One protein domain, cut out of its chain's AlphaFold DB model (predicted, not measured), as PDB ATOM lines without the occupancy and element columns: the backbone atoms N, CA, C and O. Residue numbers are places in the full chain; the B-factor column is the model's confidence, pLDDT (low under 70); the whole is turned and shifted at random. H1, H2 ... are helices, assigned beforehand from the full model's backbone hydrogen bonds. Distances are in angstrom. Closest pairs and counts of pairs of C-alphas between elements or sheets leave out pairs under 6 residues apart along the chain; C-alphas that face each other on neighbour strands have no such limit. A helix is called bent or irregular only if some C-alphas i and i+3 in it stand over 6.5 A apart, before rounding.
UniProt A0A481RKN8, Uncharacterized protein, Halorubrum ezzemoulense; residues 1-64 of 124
ATOM      1  N   MET A   1     155.387  74.714  67.342       51.41
ATOM      2  CA  MET A   1     154.408  75.626  66.699       51.41
ATOM      3  C   MET A   1     153.018  75.616  67.344       51.41
ATOM      4  O   MET A   1     152.352  76.638  67.303       51.41
ATOM      5  N   SER A   2     152.591  74.540  68.009       62.19
ATOM      6  CA  SER A   2     151.222  74.401  68.546       62.19
ATOM      7  C   SER A   2     150.873  75.358  69.698       62.19
ATOM      8  O   SER A   2     149.741  75.813  69.796       62.19
ATOM      9  N   ARG A   3     151.850  75.720  70.543       62.19
ATOM     10  CA  ARG A   3     151.612  76.575  71.723       62.19
ATOM     11  C   ARG A   3     151.256  78.019  71.359       62.19
ATOM     12  O   ARG A   3     150.395  78.602  72.001       62.19
ATOM     13  N   ALA A   4     151.861  78.571  70.306       65.50
ATOM     14  CA  ALA A   4     151.583  79.938  69.857       65.50
ATOM     15  C   ALA A   4     150.149  80.086  69.319       65.50
ATOM     16  O   ALA A   4     149.477  81.069  69.616       65.50
ATOM     17  N   VAL A   5     149.655  79.073  68.598       69.75
ATOM     18  CA  VAL A   5     148.269  79.030  68.104       69.75
ATOM     19  C   VAL A   5     147.283  78.924  69.267       69.75
ATOM     20  O   VAL A   5     146.283  79.637  69.272       69.75
ATOM     21  N   SER A   6     147.581  78.096  70.276       73.00
ATOM     22  CA  SER A   6     146.762  77.977  71.492       73.00
ATOM     23  C   SER A   6     146.712  79.275  72.303       73.00
ATOM     24  O   SER A   6     145.650  79.654  72.784       73.00
ATOM     25  N   VAL A   7     147.835  79.987  72.424       74.50
ATOM     26  CA  VAL A   7     147.879  81.286  73.113       74.50
ATOM     27  C   VAL A   7     147.094  82.342  72.334       74.50
ATOM     28  O   VAL A   7     146.294  83.060  72.927       74.50
ATOM     29  N   ALA A   8     147.245  82.398  71.008       75.88
ATOM     30  CA  ALA A   8     146.511  83.344  70.169       75.88
ATOM     31  C   ALA A   8     144.993  83.099  70.202       75.88
ATOM     32  O   ALA A   8     144.214  84.046  70.285       75.88
ATOM     33  N   THR A   9     144.561  81.835  70.185       77.00
ATOM     34  CA  THR A   9     143.136  81.486  70.298       77.00
ATOM     35  C   THR A   9     142.581  81.795  71.679       77.00
ATOM     36  O   THR A   9     141.517  82.401  71.763       77.00
ATOM     37  N   ALA A  10     143.294  81.459  72.757       75.94
ATOM     38  CA  ALA A  10     142.872  81.817  74.112       75.94
ATOM     39  C   ALA A  10     142.758  83.340  74.289       75.94
ATOM     40  O   ALA A  10     141.782  83.822  74.862       75.94
ATOM     41  N   PHE A  11     143.709  84.097  73.736       77.06
ATOM     42  CA  PHE A  11     143.679  85.556  73.754       77.06
ATOM     43  C   PHE A  11     142.479  86.108  72.977       77.06
ATOM     44  O   PHE A  11     141.747  86.947  73.494       77.06
ATOM     45  N   LEU A  12     142.216  85.594  71.771       82.38
ATOM     46  CA  LEU A  12     141.083  86.018  70.944       82.38
ATOM     47  C   LEU A  12     139.742  85.707  71.618       82.38
ATOM     48  O   LEU A  12     138.860  86.562  71.656       82.38
ATOM     49  N   VAL A  13     139.602  84.515  72.203       83.50
ATOM     50  CA  VAL A  13     138.419  84.143  72.990       83.50
ATOM     51  C   VAL A  13     138.258  85.084  74.185       83.50
ATOM     52  O   VAL A  13     137.160  85.583  74.408       83.50
ATOM     53  N   GLY A  14     139.342  85.396  74.900       79.44
ATOM     54  CA  GLY A  14     139.337  86.354  76.006       79.44
ATOM     55  C   GLY A  14     138.870  87.748  75.587       79.44
ATOM     56  O   GLY A  14     138.001  88.319  76.239       79.44
ATOM     57  N   VAL A  15     139.371  88.270  74.463       78.06
ATOM     58  CA  VAL A  15     138.948  89.567  73.908       78.06
ATOM     59  C   VAL A  15     137.472  89.545  73.508       78.06
ATOM     60  O   VAL A  15     136.746  90.494  73.795       78.06
ATOM     61  N   CYS A  16     137.007  88.463  72.885       75.12
ATOM     62  CA  CYS A  16     135.619  88.327  72.446       75.12
ATOM     63  C   CYS A  16     134.655  88.258  73.644       75.12
ATOM     64  O   CYS A  16     133.648  88.961  73.678       75.12
ATOM     65  N   VAL A  17     135.006  87.477  74.671       79.38
ATOM     66  CA  VAL A  17     134.257  87.391  75.934       79.38
ATOM     67  C   VAL A  17     134.270  88.729  76.671       79.38
ATOM     68  O   VAL A  17     133.230  89.165  77.161       79.38
ATOM     69  N   PHE A  18     135.418  89.408  76.717       74.50
ATOM     70  CA  PHE A  18     135.534  90.734  77.313       74.50
ATOM     71  C   PHE A  18     134.641  91.745  76.598       74.50
ATOM     72  O   PHE A  18     133.867  92.421  77.260       74.50
ATOM     73  N   ALA A  19     134.670  91.807  75.266       73.31
ATOM     74  CA  ALA A  19     133.812  92.700  74.492       73.31
ATOM     75  C   ALA A  19     132.317  92.408  74.711       73.31
ATOM     76  O   ALA A  19     131.514  93.333  74.809       73.31
ATOM     77  N   TRP A  20     131.948  91.129  74.843       76.06
ATOM     78  CA  TRP A  20     130.563  90.716  75.072       76.06
ATOM     79  C   TRP A  20     130.065  91.060  76.484       76.06
ATOM     80  O   TRP A  20     128.924  91.485  76.654       76.06
ATOM     81  N   LEU A  21     130.922  90.919  77.502       69.81
ATOM     82  CA  LEU A  21     130.593  91.236  78.896       69.81
ATOM     83  C   LEU A  21     130.780  92.717  79.242       69.81
ATOM     84  O   LEU A  21     130.132  93.207  80.166       69.81
ATOM     85  N   ALA A  22     131.637  93.437  78.517       64.75
ATOM     86  CA  ALA A  22     131.969  94.818  78.827       64.75
ATOM     87  C   ALA A  22     130.743  95.729  78.733       64.75
ATOM     88  O   ALA A  22     130.545  96.539  79.628       64.75
ATOM     89  N   GLY A  23     129.889  95.559  77.718       64.00
ATOM     90  CA  GLY A  23     128.662  96.352  77.572       64.00
ATOM     91  C   GLY A  23     127.747  96.251  78.802       64.00
ATOM     92  O   GLY A  23     127.593  97.237  79.519       64.00
ATOM     93  N   PRO A  24     127.212  95.058  79.123       63.50
ATOM     94  CA  PRO A  24     126.290  94.888  80.247       63.50
ATOM     95  C   PRO A  24     126.910  95.190  81.620       63.50
ATOM     96  O   PRO A  24     126.225  95.693  82.509       63.50
ATOM     97  N   VAL A  25     128.194  94.865  81.828       60.62
ATOM     98  CA  VAL A  25     128.844  94.978  83.146       60.62
ATOM     99  C   VAL A  25     129.323  96.400  83.432       60.62
ATOM    100  O   VAL A  25     129.172  96.863  84.564       60.62
ATOM    101  N   LEU A  26     129.881  97.110  82.445       57.34
ATOM    102  CA  LEU A  26     130.351  98.481  82.664       57.34
ATOM    103  C   LEU A  26     129.188  99.468  82.711       57.34
ATOM    104  O   LEU A  26     129.199 100.356  83.562       57.34
ATOM    105  N   GLU A  27     128.157  99.274  81.886       59.50
ATOM    106  CA  GLU A  27     126.959 100.115  81.918       59.50
ATOM    107  C   GLU A  27     126.222  99.989  83.260       59.50
ATOM    108  O   GLU A  27     125.842 100.996  83.854       59.50
ATOM    109  N   ALA A  28     126.114  98.771  83.809       61.00
ATOM    110  CA  ALA A  28     125.417  98.527  85.071       61.00
ATOM    111  C   ALA A  28     126.197  98.933  86.337       61.00
ATOM    112  O   ALA A  28     125.588  99.062  87.401       61.00
ATOM    113  N   ARG A  29     127.531  99.076  86.280       59.81
ATOM    114  CA  ARG A  29     128.368  99.305  87.479       59.81
ATOM    115  C   ARG A  29     129.130 100.625  87.502       59.81
ATOM    116  O   ARG A  29     129.373 101.126  88.595       59.81
ATOM    117  N   PHE A  30     129.513 101.168  86.349       62.66
ATOM    118  CA  PHE A  30     130.440 102.305  86.277       62.66
ATOM    119  C   PHE A  30     130.008 103.411  85.298       62.66
ATOM    120  O   PHE A  30     130.618 104.476  85.287       62.66
ATOM    121  N   GLY A  31     128.946 103.197  84.515       63.94
ATOM    122  CA  GLY A  31     128.454 104.164  83.532       63.94
ATOM    123  C   GLY A  31     129.278 104.197  82.237       63.94
ATOM    124  O   GLY A  31     130.297 103.519  82.096       63.94
ATOM    125  N   ALA A  32     128.819 104.987  81.259       62.66
ATOM    126  CA  ALA A  32     129.365 105.011  79.895       62.66
ATOM    127  C   ALA A  32     130.853 105.413  79.805       62.66
ATOM    128  O   ALA A  32     131.542 105.024  78.864       62.66
ATOM    129  N   GLU A  33     131.379 106.144  80.791       60.97
ATOM    130  CA  GLU A  33     132.780 106.587  80.811       60.97
ATOM    131  C   GLU A  33     133.768 105.425  81.000       60.97
ATOM    132  O   GLU A  33     134.861 105.429  80.430       60.97
ATOM    133  N   ALA A  34     133.369 104.371  81.718       62.41
ATOM    134  CA  ALA A  34     134.214 103.197  81.925       62.41
ATOM    135  C   ALA A  34     134.435 102.394  80.635       62.41
ATOM    136  O   ALA A  34     135.483 101.763  80.474       62.41
ATOM    137  N   LEU A  35     133.479 102.430  79.695       60.12
ATOM    138  CA  LEU A  35     133.605 101.745  78.403       60.12
ATOM    139  C   LEU A  35     134.751 102.325  77.579       60.12
ATOM    140  O   LEU A  35     135.488 101.571  76.946       60.12
ATOM    141  N   LEU A  36     134.943 103.644  77.639       63.22
ATOM    142  CA  LEU A  36     136.020 104.328  76.928       63.22
ATOM    143  C   LEU A  36     137.390 103.991  77.513       63.22
ATOM    144  O   LEU A  36     138.329 103.761  76.757       63.22
ATOM    145  N   VAL A  37     137.503 103.899  78.840       66.44
ATOM    146  CA  VAL A  37     138.758 103.507  79.501       66.44
ATOM    147  C   VAL A  37     139.112 102.056  79.179       66.44
ATOM    148  O   VAL A  37     140.258 101.765  78.847       66.44
ATOM    149  N   ALA A  38     138.133 101.149  79.208       66.88
ATOM    150  CA  ALA A  38     138.335  99.747  78.856       66.88
ATOM    151  C   ALA A  38     138.758  99.569  77.390       66.88
ATOM    152  O   ALA A  38     139.758  98.905  77.113       66.88
ATOM    153  N   TYR A  39     138.042 100.195  76.450       66.69
ATOM    154  CA  TYR A  39     138.417 100.160  75.036       66.69
ATOM    155  C   TYR A  39     139.762 100.839  74.780       66.69
ATOM    156  O   TYR A  39     140.562 100.328  73.999       66.69
ATOM    157  N   GLY A  40     140.039 101.950  75.463       72.00
ATOM    158  CA  GLY A  40     141.311 102.661  75.386       72.00
ATOM    159  C   GLY A  40     142.481 101.810  75.874       72.00
ATOM    160  O   GLY A  40     143.501 101.735  75.196       72.00
ATOM    161  N   ALA A  41     142.324 101.104  76.996       69.56
ATOM    162  CA  ALA A  41     143.343 100.201  77.524       69.56
ATOM    163  C   ALA A  41     143.603  99.015  76.582       69.56
ATOM    164  O   ALA A  41     144.759  98.681  76.321       69.56
ATOM    165  N   VAL A  42     142.546  98.418  76.017       74.25
ATOM    166  CA  VAL A  42     142.684  97.350  75.014       74.25
ATOM    167  C   VAL A  42     143.390  97.873  73.761       74.25
ATOM    168  O   VAL A  42     144.328  97.235  73.291       74.25
ATOM    169  N   ALA A  43     143.002  99.042  73.247       75.56
ATOM    170  CA  ALA A  43     143.623  99.652  72.072       75.56
ATOM    171  C   ALA A  43     145.098 100.022  72.307       75.56
ATOM    172  O   ALA A  43     145.948  99.773  71.456       75.56
ATOM    173  N   ALA A  44     145.433 100.575  73.473       72.88
ATOM    174  CA  ALA A  44     146.817 100.870  73.830       72.88
ATOM    175  C   ALA A  44     147.655  99.585  73.922       72.88
ATOM    176  O   ALA A  44     148.767  99.526  73.393       72.88
ATOM    177  N   GLY A  45     147.102  98.531  74.531       72.12
ATOM    178  CA  GLY A  45     147.758  97.229  74.638       72.12
ATOM    179  C   GLY A  45     148.002  96.564  73.281       72.12
ATOM    180  O   GLY A  45     149.089  96.025  73.046       72.12
ATOM    181  N   THR A  46     147.038  96.631  72.357       82.12
ATOM    182  CA  THR A  46     147.210  96.080  71.005       82.12
ATOM    183  C   THR A  46     148.271  96.846  70.227       82.12
ATOM    184  O   THR A  46     149.169  96.214  69.676       82.12
ATOM    185  N   VAL A  47     148.243  98.182  70.248       81.56
ATOM    186  CA  VAL A  47     149.249  99.021  69.577       81.56
ATOM    187  C   VAL A  47     150.654  98.737  70.108       81.56
ATOM    188  O   VAL A  47     151.568  98.519  69.313       81.56
ATOM    189  N   ALA A  48     150.831  98.673  71.431       76.75
ATOM    190  CA  ALA A  48     152.124  98.367  72.040       76.75
ATOM    191  C   ALA A  48     152.641  96.980  71.619       76.75
ATOM    192  O   ALA A  48     153.798  96.834  71.222       76.75
ATOM    193  N   THR A  49     151.769  95.968  71.632       71.69
ATOM    194  CA  THR A  49     152.134  94.599  71.237       71.69
ATOM    195  C   THR A  49     152.511  94.529  69.758       71.69
ATOM    196  O   THR A  49     153.533  93.940  69.404       71.69
ATOM    197  N   THR A  50     151.727  95.164  68.883       84.88
ATOM    198  CA  THR A  50     152.022  95.230  67.448       84.88
ATOM    199  C   THR A  50     153.340  95.952  67.187       84.88
ATOM    200  O   THR A  50     154.147  95.450  66.411       84.88
ATOM    201  N   TYR A  51     153.602  97.072  67.864       79.56
ATOM    202  CA  TYR A  51     154.858  97.809  67.725       79.56
ATOM    203  C   TYR A  51     156.075  96.949  68.090       79.56
ATOM    204  O   TYR A  51     157.030  96.875  67.318       79.56
ATOM    205  N   VAL A  52     156.028  96.243  69.225       81.50
ATOM    206  CA  VAL A  52     157.120  95.353  69.657       81.50
ATOM    207  C   VAL A  52     157.332  94.209  68.667       81.50
ATOM    208  O   VAL A  52     158.474  93.880  68.347       81.50
ATOM    209  N   LEU A  53     156.256  93.613  68.144       83.56
ATOM    210  CA  LEU A  53     156.356  92.548  67.144       83.56
ATOM    211  C   LEU A  53     156.977  93.049  65.838       83.56
ATOM    212  O   LEU A  53     157.888  92.404  65.326       83.56
ATOM    213  N   VAL A  54     156.534  94.205  65.335       83.50
ATOM    214  CA  VAL A  54     157.102  94.832  64.131       83.50
ATOM    215  C   VAL A  54     158.579  95.139  64.348       83.50
ATOM    216  O   VAL A  54     159.403  94.722  63.543       83.50
ATOM    217  N   ARG A  55     158.940  95.762  65.475       78.81
ATOM    218  CA  ARG A  55     160.336  96.088  65.787       78.81
ATOM    219  C   ARG A  55     161.214  94.849  65.962       78.81
ATOM    220  O   ARG A  55     162.379  94.859  65.577       78.81
ATOM    221  N   ARG A  56     160.672  93.755  66.506       79.06
ATOM    222  CA  ARG A  56     161.381  92.470  66.612       79.06
ATOM    223  C   ARG A  56     161.583  91.808  65.247       79.06
ATOM    224  O   ARG A  56     162.600  91.148  65.056       79.06
ATOM    225  N   VAL A  57     160.625  91.940  64.328       83.38
ATOM    226  CA  VAL A  57     160.755  91.446  62.947       83.38
ATOM    227  C   VAL A  57     161.783  92.274  62.182       83.38
ATOM    228  O   VAL A  57     162.678  91.695  61.579       83.38
ATOM    229  N   ASP A  58     161.707  93.597  62.284       81.31
ATOM    230  CA  ASP A  58     162.642  94.538  61.665       81.31
ATOM    231  C   ASP A  58     164.090  94.267  62.109       81.31
ATOM    232  O   ASP A  58     164.960  94.007  61.285       81.31
ATOM    233  N   ALA A  59     164.322  94.127  63.419       74.12
ATOM    234  CA  ALA A  59     165.637  93.778  63.963       74.12
ATOM    235  C   ALA A  59     166.176  92.417  63.473       74.12
ATOM    236  O   ALA A  59     167.387  92.228  63.378       74.12
ATOM    237  N   ARG A  60     165.300  91.449  63.173       73.75
ATOM    238  CA  ARG A  60     165.707  90.143  62.624       73.75
ATOM    239  C   ARG A  60     166.004  90.194  61.130       73.75
ATOM    240  O   ARG A  60     166.807  89.391  60.670       73.75
ATOM    241  N   LEU A  61     165.347  91.087  60.394       75.56
ATOM    242  CA  LEU A  61     165.570  91.277  58.966       75.56
ATOM    243  C   LEU A  61     166.844  92.096  58.726       75.56
ATOM    244  O   LEU A  61     167.710  91.635  57.993       75.56
ATOM    245  N   SER A  62     167.025  93.214  59.435       70.94
ATOM    246  CA  SER A  62     168.244  94.033  59.342       70.94
ATOM    247  C   SER A  62     169.478  93.375  59.972       70.94
ATOM    248  O   SER A  62     170.603  93.685  59.602       70.94
ATOM    249  N   GLY A  63     169.301  92.438  60.910       56.75
ATOM    250  CA  GLY A  63     170.403  91.644  61.471       56.75
ATOM    251  C   GLY A  63     170.860  90.468  60.593       56.75
ATOM    252  O   GLY A  63     171.839  89.810  60.935       56.75
ATOM    253  N   GLY A  64     170.150  90.170  59.497       47.81
ATOM    254  CA  GLY A  64     170.456  89.072  58.568       47.81
ATOM    255  C   GLY A  64     171.317  89.474  57.365       47.81
ATOM    256  O   GLY A  64     171.765  88.609  56.615       47.81
TER     257      GLY A  64
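AT A GLANCE: This is residues 1 to 64 of the 124 residues of an uncharacterized protein of Halorubrum ezzemoulense (UniProt A0A481RKN8). Two long helices make a helical hairpin shaped like a narrow V: H1 runs to a tight turn, H2 folds back from it, and the two meet only near that turn. Away from it their other ends spread apart, with residues 1 to 14 and 43 to 64 standing free. The printed part has 64 residues with two named helices, H1 then H2, and no named strand; the class is all helix. It is only just extended, close to loose, with a radius of gyration of the C-alphas of 16.1 A and spans of 53 by 26 by 9 A.

HOW THE PARTS SIT: H1, residues 2 to 29, has a kink of 43 degrees near residue 22. It touches H2, residues 32 to 62, with residues 22 to 27 alone, and H2 touches it with residues 32 to 35 alone. The closest C-alphas of the two are those of Leu 26 and Ala 34, 6.1 A apart. The helices run opposite ways at a shallow tilt of 20 degrees, and their centres are 15.9 A apart. The O i to N i+4 pairs are within hydrogen-bond range in 22 of 24 cases in H1 and 26 of 27 in H2.

IN THESE COORDINATES: H1 begins at C-alpha 2, at (151.222, 74.401, 68.546), and measures 38.7 A from first to last C-alpha. It is neither bent nor irregular, but only just: C-alphas 20 and 23 are 6.5 A apart. H2 begins at C-alpha 32, at (129.365, 105.011, 79.895), and ends 45.3 A away at C-alpha 62, at (168.244, 94.033, 59.342).

THE WHOLE: The two C-alphas farthest apart are those of Ala 28 and Gly 64, at 53.1 A. The printed part has no cut, and the link from H1 to H2 is tight, with 2 residues. The mean pLDDT of the printed part is 71.0; residues 1 to 5, 21 to 39, 41 and 63 to 64 are under 70.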